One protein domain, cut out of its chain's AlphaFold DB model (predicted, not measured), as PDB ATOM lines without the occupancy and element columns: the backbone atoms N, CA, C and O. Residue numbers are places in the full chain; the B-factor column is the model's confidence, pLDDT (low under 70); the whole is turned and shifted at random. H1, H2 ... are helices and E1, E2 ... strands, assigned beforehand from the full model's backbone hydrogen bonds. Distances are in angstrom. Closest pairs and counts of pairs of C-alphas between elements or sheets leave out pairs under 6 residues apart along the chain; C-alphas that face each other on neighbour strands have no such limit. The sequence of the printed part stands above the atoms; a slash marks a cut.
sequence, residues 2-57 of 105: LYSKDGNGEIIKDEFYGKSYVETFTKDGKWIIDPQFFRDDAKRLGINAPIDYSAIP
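What this domain is: This is residues 2 to 57 of the 105 residues of an uncharacterized protein of Algoriphagus sp (UniProt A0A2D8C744). With little regular structure, this is a loose, flat chain with two narrow loops and one short helix: residues 4 to 5 and 11 to 12 pair in a loop near the start of the printed part, residues 24 to 25 and residues 31 to 32 of E1 pair in a second loop, and after H1 a tail with no named element, residues 45 to 57, arches away from the helix and turns back. The printed part has 56 residues, with one named strand, then one named helix; the class is mixed, with 13 residues in named elements. The radius of gyration of the C-alphas is 13.5 A, and the spans are 37 by 32 by 17 A.

Where its parts are: Residues 2 to 29 hold no named element. E1, residues 30 to 32, begins at C-alpha 30 (19.699, 6.130, -43.311). H1, residues 35 to 44, is 14.4 A long and ends at C-alpha 44 (8.466, -10.055, -27.581).

How they stand to each other: Residues 4 to 5 pair antiparallel with residues 11 to 12. E1 pairs with no named strand, but residues 24 to 25 pair antiparallel with its residues 31 to 32. A tight link of 2 residues joins E1 to H1, yet the two are apart. In H1 every O i to N i+4 pair is within hydrogen-bond range.

The domain as a whole: The C-alphas farthest apart, of Asn 8 and Ser 54, are 38.5 A apart. The printed part has no cut. Mean pLDDT of the printed part is 75.1; residues 2 to 5, 7, 29, 53 to 54 and 57 are under 70.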
ATOM      1  N   LEU A   2      23.917  -8.983 -32.826       57.91
ATOM      2  CA  LEU A   2      23.287  -8.361 -31.662       57.91
ATOM      3  C   LEU A   2      23.309  -9.364 -30.504       57.91
ATOM      4  O   LEU A   2      23.009 -10.540 -30.697       57.91
ATOM      5  N   TYR A   3      23.724  -8.911 -29.328       63.72
ATOM      6  CA  TYR A   3      23.685  -9.690 -28.098       63.72
ATOM      7  C   TYR A   3      23.539  -8.747 -26.907       63.72
ATOM      8  O   TYR A   3      24.088  -7.642 -26.902       63.72
ATOM      9  N   SER A   4      22.827  -9.208 -25.888       62.41
ATOM     10  CA  SER A   4      22.694  -8.512 -24.612       62.41
ATOM     11  C   SER A   4      23.759  -9.016 -23.637       62.41
ATOM     12  O   SER A   4      24.221 -10.155 -23.744       62.41
ATOM     13  N   LYS A   5      24.168  -8.179 -22.682       68.06
ATOM     14  CA  LYS A   5      25.026  -8.588 -21.564       68.06
ATOM     15  C   LYS A   5      24.323  -8.349 -20.235       68.06
ATOM     16  O   LYS A   5      23.555  -7.395 -20.128       68.06
ATOM     17  N   ASP A   6      24.579  -9.201 -19.251       73.62
ATOM     18  CA  ASP A   6      24.062  -9.028 -17.893       73.62
ATOM     19  C   ASP A   6      24.884  -8.000 -17.086       73.62
ATOM     20  O   ASP A   6      25.843  -7.404 -17.587       73.62
ATOM     21  N   GLY A   7      24.512  -7.790 -15.817       66.50
ATOM     22  CA  GLY A   7      25.220  -6.879 -14.907       66.50
ATOM     23  C   GLY A   7      26.673  -7.278 -14.604       66.50
ATOM     24  O   GLY A   7      27.433  -6.445 -14.115       66.50
ATOM     25  N   ASN A   8      27.068  -8.511 -14.931       79.06
ATOM     26  CA  ASN A   8      28.424  -9.041 -14.784       79.06
ATOM     27  C   ASN A   8      29.198  -9.043 -16.117       79.06
ATOM     28  O   ASN A   8      30.378  -9.390 -16.156       79.06
ATOM     29  N   GLY A   9      28.561  -8.624 -17.214       70.81
ATOM     30  CA  GLY A   9      29.153  -8.566 -18.546       70.81
ATOM     31  C   GLY A   9      29.124  -9.886 -19.324       70.81
ATOM     32  O   GLY A   9      29.726  -9.940 -20.407       70.81
ATOM     33  N   GLU A  10      28.436 -10.915 -18.819       75.00
ATOM     34  CA  GLU A  10      28.231 -12.193 -19.505       75.00
ATOM     35  C   GLU A  10      27.172 -12.061 -20.597       75.00
ATOM     36  O   GLU A  10      26.226 -11.285 -20.469       75.00
ATOM     37  N   ILE A  11      27.326 -12.800 -21.702       76.88
ATOM     38  CA  ILE A  11      26.364 -12.728 -22.806       76.88
ATOM     39  C   ILE A  11      25.071 -13.441 -22.413       76.88
ATOM     40  O   ILE A  11      25.072 -14.639 -22.126       76.88
ATOM     41  N   ILE A  12      23.959 -12.718 -22.490       77.62
ATOM     42  CA  ILE A  12      22.625 -13.274 -22.300       77.62
ATOM     43  C   ILE A  12      22.210 -13.968 -23.597       77.62
ATOM     44  O   ILE A  12      22.205 -13.367 -24.673       77.62
ATOM     45  N   LYS A  13      21.846 -15.247 -23.486       82.25
ATOM     46  CA  LYS A  13      21.290 -16.036 -24.591       82.25
ATOM     47  C   LYS A  13      19.775 -15.846 -24.675       82.25
ATOM     48  O   LYS A  13      19.019 -16.759 -24.356       82.25
ATOM     49  N   ASP A  14      19.357 -14.636 -25.023       75.94
ATOM     50  CA  ASP A  14      17.950 -14.300 -25.244       75.94
ATOM     51  C   ASP A  14      17.461 -14.771 -26.630       75.94
ATOM     52  O   ASP A  14      18.178 -15.421 -27.392       75.94
ATOM     53  N   GLU A  15      16.216 -14.450 -26.971       71.50
ATOM     54  CA  GLU A  15      15.593 -14.802 -28.253       71.50
ATOM     55  C   GLU A  15      16.213 -14.115 -29.485       71.50
ATOM     56  O   GLU A  15      15.863 -14.465 -30.616       71.50
ATOM     57  N   PHE A  16      17.143 -13.175 -29.288       75.12
ATOM     58  CA  PHE A  16      17.931 -12.527 -30.341       75.12
ATOM     59  C   PHE A  16      19.332 -13.140 -30.471       75.12
ATOM     60  O   PHE A  16      19.993 -12.970 -31.500       75.12
ATOM     61  N   TYR A  17      19.791 -13.882 -29.460       72.44
ATOM     62  CA  TYR A  17      21.121 -14.478 -29.435       72.44
ATOM     63  C   TYR A  17      21.339 -15.464 -30.589       72.44
ATOM     64  O   TYR A  17      20.553 -16.378 -30.832       72.44
ATOM     65  N   GLY A  18      22.459 -15.292 -31.296       71.38
ATOM     66  CA  GLY A  18      22.836 -16.138 -32.431       71.38
ATOM     67  C   GLY A  18      22.067 -15.847 -33.723       71.38
ATOM     68  O   GLY A  18      22.333 -16.497 -34.733       71.38
ATOM     69  N   LYS A  19      21.155 -14.866 -33.732       76.44
ATOM     70  CA  LYS A  19      20.484 -14.424 -34.956       76.44
ATOM     71  C   LYS A  19      21.348 -13.411 -35.709       76.44
ATOM     72  O   LYS A  19      21.896 -12.460 -35.147       76.44
ATOM     73  N   SER A  20      21.477 -13.632 -37.013       76.94
ATOM     74  CA  SER A  20      22.337 -12.852 -37.909       76.94
ATOM     75  C   SER A  20      21.586 -11.685 -38.544       76.94
ATOM     76  O   SER A  20      21.499 -11.604 -39.766       76.94
ATOM     77  N   TYR A  21      21.029 -10.796 -37.719       79.31
ATOM     78  CA  TYR A  21      20.378  -9.587 -38.221       79.31
ATOM     79  C   TYR A  21      21.379  -8.686 -38.950       79.31
ATOM     80  O   TYR A  21      22.513  -8.493 -38.491       79.31
ATOM     81  N   VAL A  22      20.950  -8.135 -40.079       75.12
ATOM     82  CA  VAL A  22      21.735  -7.271 -40.956       75.12
ATOM     83  C   VAL A  22      21.318  -5.825 -40.736       75.12
ATOM     84  O   VAL A  22      20.254  -5.385 -41.168       75.12
ATOM     85  N   GLU A  23      22.187  -5.049 -40.095       72.06
ATOM     86  CA  GLU A  23      22.022  -3.599 -40.040       72.06
ATOM     87  C   GLU A  23      22.451  -2.989 -41.374       72.06
ATOM     88  O   GLU A  23      23.591  -3.161 -41.811       72.06
ATOM     89  N   THR A  24      21.541  -2.270 -42.031       73.06
ATOM     90  CA  THR A  24      21.840  -1.622 -43.309       73.06
ATOM     91  C   THR A  24      21.980  -0.121 -43.109       73.06
ATOM     92  O   THR A  24      21.048   0.547 -42.664       73.06
ATOM     93  N   PHE A  25      23.145   0.412 -43.477       74.44
ATOM     94  CA  PHE A  25      23.417   1.846 -43.508       74.44
ATOM     95  C   PHE A  25      23.547   2.311 -44.955       74.44
ATOM     96  O   PHE A  25      24.351   1.778 -45.724       74.44
ATOM     97  N   THR A  26      22.758   3.304 -45.343       76.31
ATOM     98  CA  THR A  26      22.798   3.866 -46.692       76.31
ATOM     99  C   THR A  26      23.792   5.027 -46.772       76.31
ATOM    100  O   THR A  26      24.106   5.685 -45.778       76.31
ATOM    101  N   LYS A  27      24.286   5.322 -47.982       73.69
ATOM    102  CA  LYS A  27      25.234   6.430 -48.215       73.69
ATOM    103  C   LYS A  27      24.655   7.808 -47.874       73.69
ATOM    104  O   LYS A  27      25.415   8.720 -47.578       73.69
ATOM    105  N   ASP A  28      23.332   7.956 -47.912       75.44
ATOM    106  CA  ASP A  28      22.599   9.166 -47.524       75.44
ATOM    107  C   ASP A  28      22.261   9.221 -46.020       75.44
ATOM    108  O   ASP A  28      21.476  10.069 -45.597       75.44
ATOM    109  N   GLY A  29      22.862   8.348 -45.201       68.06
ATOM    110  CA  GLY A  29      22.762   8.414 -43.742       68.06
ATOM    111  C   GLY A  29      21.464   7.840 -43.176       68.06
ATOM    112  O   GLY A  29      21.011   8.278 -42.120       68.06
ATOM    113  N   LYS A  30      20.839   6.875 -43.858       75.38
ATOM    114  CA  LYS A  30      19.699   6.130 -43.311       75.38
ATOM    115  C   LYS A  30      20.181   4.845 -42.666       75.38
ATOM    116  O   LYS A  30      21.051   4.161 -43.200       75.38
ATOM    117  N   TRP A  31      19.584   4.519 -41.533       74.94
ATOM    118  CA  TRP A  31      19.647   3.207 -40.922       74.94
ATOM    119  C   TRP A  31      18.324   2.491 -41.167       74.94
ATOM    120  O   TRP A  31      17.250   2.991 -40.828       74.94
ATOM    121  N   ILE A  32      18.422   1.330 -41.799       73.00
ATOM    122  CA  ILE A  32      17.298   0.452 -42.083       73.00
ATOM    123  C   ILE A  32      17.439  -0.742 -41.143       73.00
ATOM    124  O   ILE A  32      18.439  -1.467 -41.192       73.00
ATOM    125  N   ILE A  33      16.441  -0.909 -40.276       74.06
ATOM    126  CA  ILE A  33      16.360  -2.039 -39.352       74.06
ATOM    127  C   ILE A  33      16.115  -3.327 -40.141       74.06
ATOM    128  O   ILE A  33      15.339  -3.341 -41.098       74.06
ATOM    129  N   ASP A  34      16.752  -4.418 -39.712       78.56
ATOM    130  CA  ASP A  34      16.469  -5.746 -40.246       78.56
ATOM    131  C   ASP A  34      14.982  -6.105 -40.015       78.56
ATOM    132  O   ASP A  34      14.523  -6.139 -38.866       78.56
ATOM    133  N   PRO A  35      14.211  -6.415 -41.072       79.50
ATOM    134  CA  PRO A  35      12.809  -6.803 -40.944       79.50
ATOM    135  C   PRO A  35      12.548  -7.950 -39.958       79.50
ATOM    136  O   PRO A  35      11.524  -7.967 -39.273       79.50
ATOM    137  N   GLN A  36      13.457  -8.923 -39.890       80.12
ATOM    138  CA  GLN A  36      13.353 -10.072 -39.000       80.12
ATOM    139  C   GLN A  36      13.579  -9.660 -37.546       80.12
ATOM    140  O   GLN A  36      12.877 -10.157 -36.667       80.12
ATOM    141  N   PHE A  37      14.500  -8.725 -37.295       81.31
ATOM    142  CA  PHE A  37      14.691  -8.154 -35.961       81.31
ATOM    143  C   PHE A  37      13.419  -7.451 -35.489       81.31
ATOM    144  O   PHE A  37      12.920  -7.752 -34.408       81.31
ATOM    145  N   PHE A  38      12.848  -6.579 -36.328       80.12
ATOM    146  CA  PHE A  38      11.627  -5.842 -35.995       80.12
ATOM    147  C   PHE A  38      10.451  -6.777 -35.680       80.12
ATOM    148  O   PHE A  38       9.707  -6.563 -34.725       80.12
ATOM    149  N   ARG A  39      10.306  -7.862 -36.450       80.44
ATOM    150  CA  ARG A  39       9.275  -8.880 -36.210       80.44
ATOM    151  C   ARG A  39       9.467  -9.629 -34.899       80.44
ATOM    152  O   ARG A  39       8.487  -9.886 -34.202       80.44
ATOM    153  N   ASP A  40      10.695 -10.020 -34.590       82.38
ATOM    154  CA  ASP A  40      10.993 -10.757 -33.365       82.38
ATOM    155  C   ASP A  40      10.810  -9.865 -32.125       82.38
ATOM    156  O   ASP A  40      10.232 -10.308 -31.133       82.38
ATOM    157  N   ASP A  41      11.191  -8.587 -32.212       82.50
ATOM    158  CA  ASP A  41      10.963  -7.608 -31.147       82.50
ATOM    159  C   ASP A  41       9.475  -7.313 -30.919       82.50
ATOM    160  O   ASP A  41       8.998  -7.311 -29.786       82.50
ATOM    161  N   ALA A  42       8.692  -7.170 -31.987       81.19
ATOM    162  CA  ALA A  42       7.252  -6.984 -31.864       81.19
ATOM    163  C   ALA A  42       6.558  -8.189 -31.198       81.19
ATOM    164  O   ALA A  42       5.686  -8.004 -30.346       81.19
ATOM    165  N   LYS A  43       6.982  -9.422 -31.511       83.38
ATOM    166  CA  LYS A  43       6.493 -10.634 -30.829       83.38
ATOM    167  C   LYS A  43       6.825 -10.630 -29.342       83.38
ATOM    168  O   LYS A  43       5.963 -10.960 -28.531       83.38
ATOM    169  N   ARG A  44       8.043 -10.221 -28.979       80.69
ATOM    170  CA  ARG A  44       8.466 -10.055 -27.581       80.69
ATOM    171  C   ARG A  44       7.585  -9.055 -26.829       80.69
ATOM    172  O   ARG A  44       7.279  -9.263 -25.659       80.69
ATOM    173  N   LEU A  45       7.124  -8.009 -27.512       82.94
ATOM    174  CA  LEU A  45       6.175  -7.022 -26.985       82.94
ATOM    175  C   LEU A  45       4.705  -7.497 -27.012       82.94
ATOM    176  O   LEU A  45       3.804  -6.725 -26.687       82.94
ATOM    177  N   GLY A  46       4.442  -8.756 -27.376       82.50
ATOM    178  CA  GLY A  46       3.106  -9.359 -27.397       82.50
ATOM    179  C   GLY A  46       2.300  -9.101 -28.675       82.50
ATOM    180  O   GLY A  46       1.123  -9.464 -28.742       82.50
ATOM    181  N   ILE A  47       2.903  -8.503 -29.705       82.12
ATOM    182  CA  ILE A  47       2.252  -8.241 -30.992       82.12
ATOM    183  C   ILE A  47       2.383  -9.488 -31.874       82.12
ATOM    184  O   ILE A  47       3.421  -9.748 -32.479       82.12
ATOM    185  N   ASN A  48       1.298 -10.259 -31.967       76.88
ATOM    186  CA  ASN A  48       1.249 -11.517 -32.728       76.88
ATOM    187  C   ASN A  48       0.574 -11.391 -34.109       76.88
ATOM    188  O   ASN A  48       0.370 -12.395 -34.792       76.88
ATOM    189  N   ALA A  49       0.207 -10.177 -34.525       74.06
ATOM    190  CA  ALA A  49      -0.402  -9.923 -35.827       74.06
ATOM    191  C   ALA A  49       0.650  -9.892 -36.957       74.06
ATOM    192  O   ALA A  49       1.816  -9.585 -36.699       74.06
ATOM    193  N   PRO A  50       0.269 -10.177 -38.219       75.50
ATOM    194  CA  PRO A  50       1.155  -9.985 -39.361       75.50
ATOM    195  C   PRO A  50       1.633  -8.532 -39.445       75.50
ATOM    196  O   PRO A  50       0.826  -7.610 -39.518       75.50
ATOM    197  N   ILE A  51       2.951  -8.341 -39.450       75.62
ATOM    198  CA  ILE A  51       3.576  -7.026 -39.591       75.62
ATOM    199  C   ILE A  51       3.892  -6.803 -41.065       75.62
ATOM    200  O   ILE A  51       4.677  -7.556 -41.660       75.62
ATOM    201  N   ASP A  52       3.273  -5.775 -41.640       77.50
ATOM    202  CA  ASP A  52       3.595  -5.307 -42.982       77.50
ATOM    203  C   ASP A  52       5.040  -4.784 -43.014       77.50
ATOM    204  O   ASP A  52       5.489  -4.086 -42.107       77.50
ATOM    205  N   TYR A  53       5.779  -5.118 -44.069       69.31
ATOM    206  CA  TYR A  53       7.121  -4.588 -44.294       69.31
ATOM    207  C   TYR A  53       7.116  -3.065 -44.463       69.31
ATOM    208  O   TYR A  53       8.113  -2.422 -44.144       69.31
ATOM    209  N   SER A  54       5.997  -2.481 -44.906       69.75
ATOM    210  CA  SER A  54       5.812  -1.024 -44.945       69.75
ATOM    211  C   SER A  54       5.823  -0.371 -43.553       69.75
ATOM    212  O   SER A  54       6.110   0.819 -43.442       69.75
ATOM    213  N   ALA A  55       5.561  -1.143 -42.492       70.69
ATOM    214  CA  ALA A  55       5.572  -0.667 -41.111       70.69
ATOM    215  C   ALA A  55       6.978  -0.630 -40.493       70.69
ATOM    216  O   ALA A  55       7.124  -0.189 -39.355       70.69
ATOM    217  N   ILE A  56       8.008  -1.105 -41.204       72.19
ATOM    218  CA  ILE A  56       9.380  -1.080 -40.693       72.19
ATOM    219  C   ILE A  56       9.863   0.373 -40.697       72.19
ATOM    220  O   ILE A  56       9.969   0.980 -41.769       72.19
ATOM    221  N   PRO A  57      10.176   0.946 -39.524       67.31
ATOM    222  CA  PRO A  57      10.606   2.329 -39.444       67.31
ATOM    223  C   PRO A  57      11.951   2.514 -40.148       67.31
ATOM    224  O   PRO A  57      12.903   1.755 -39.953       67.31
TER     225      PRO A  57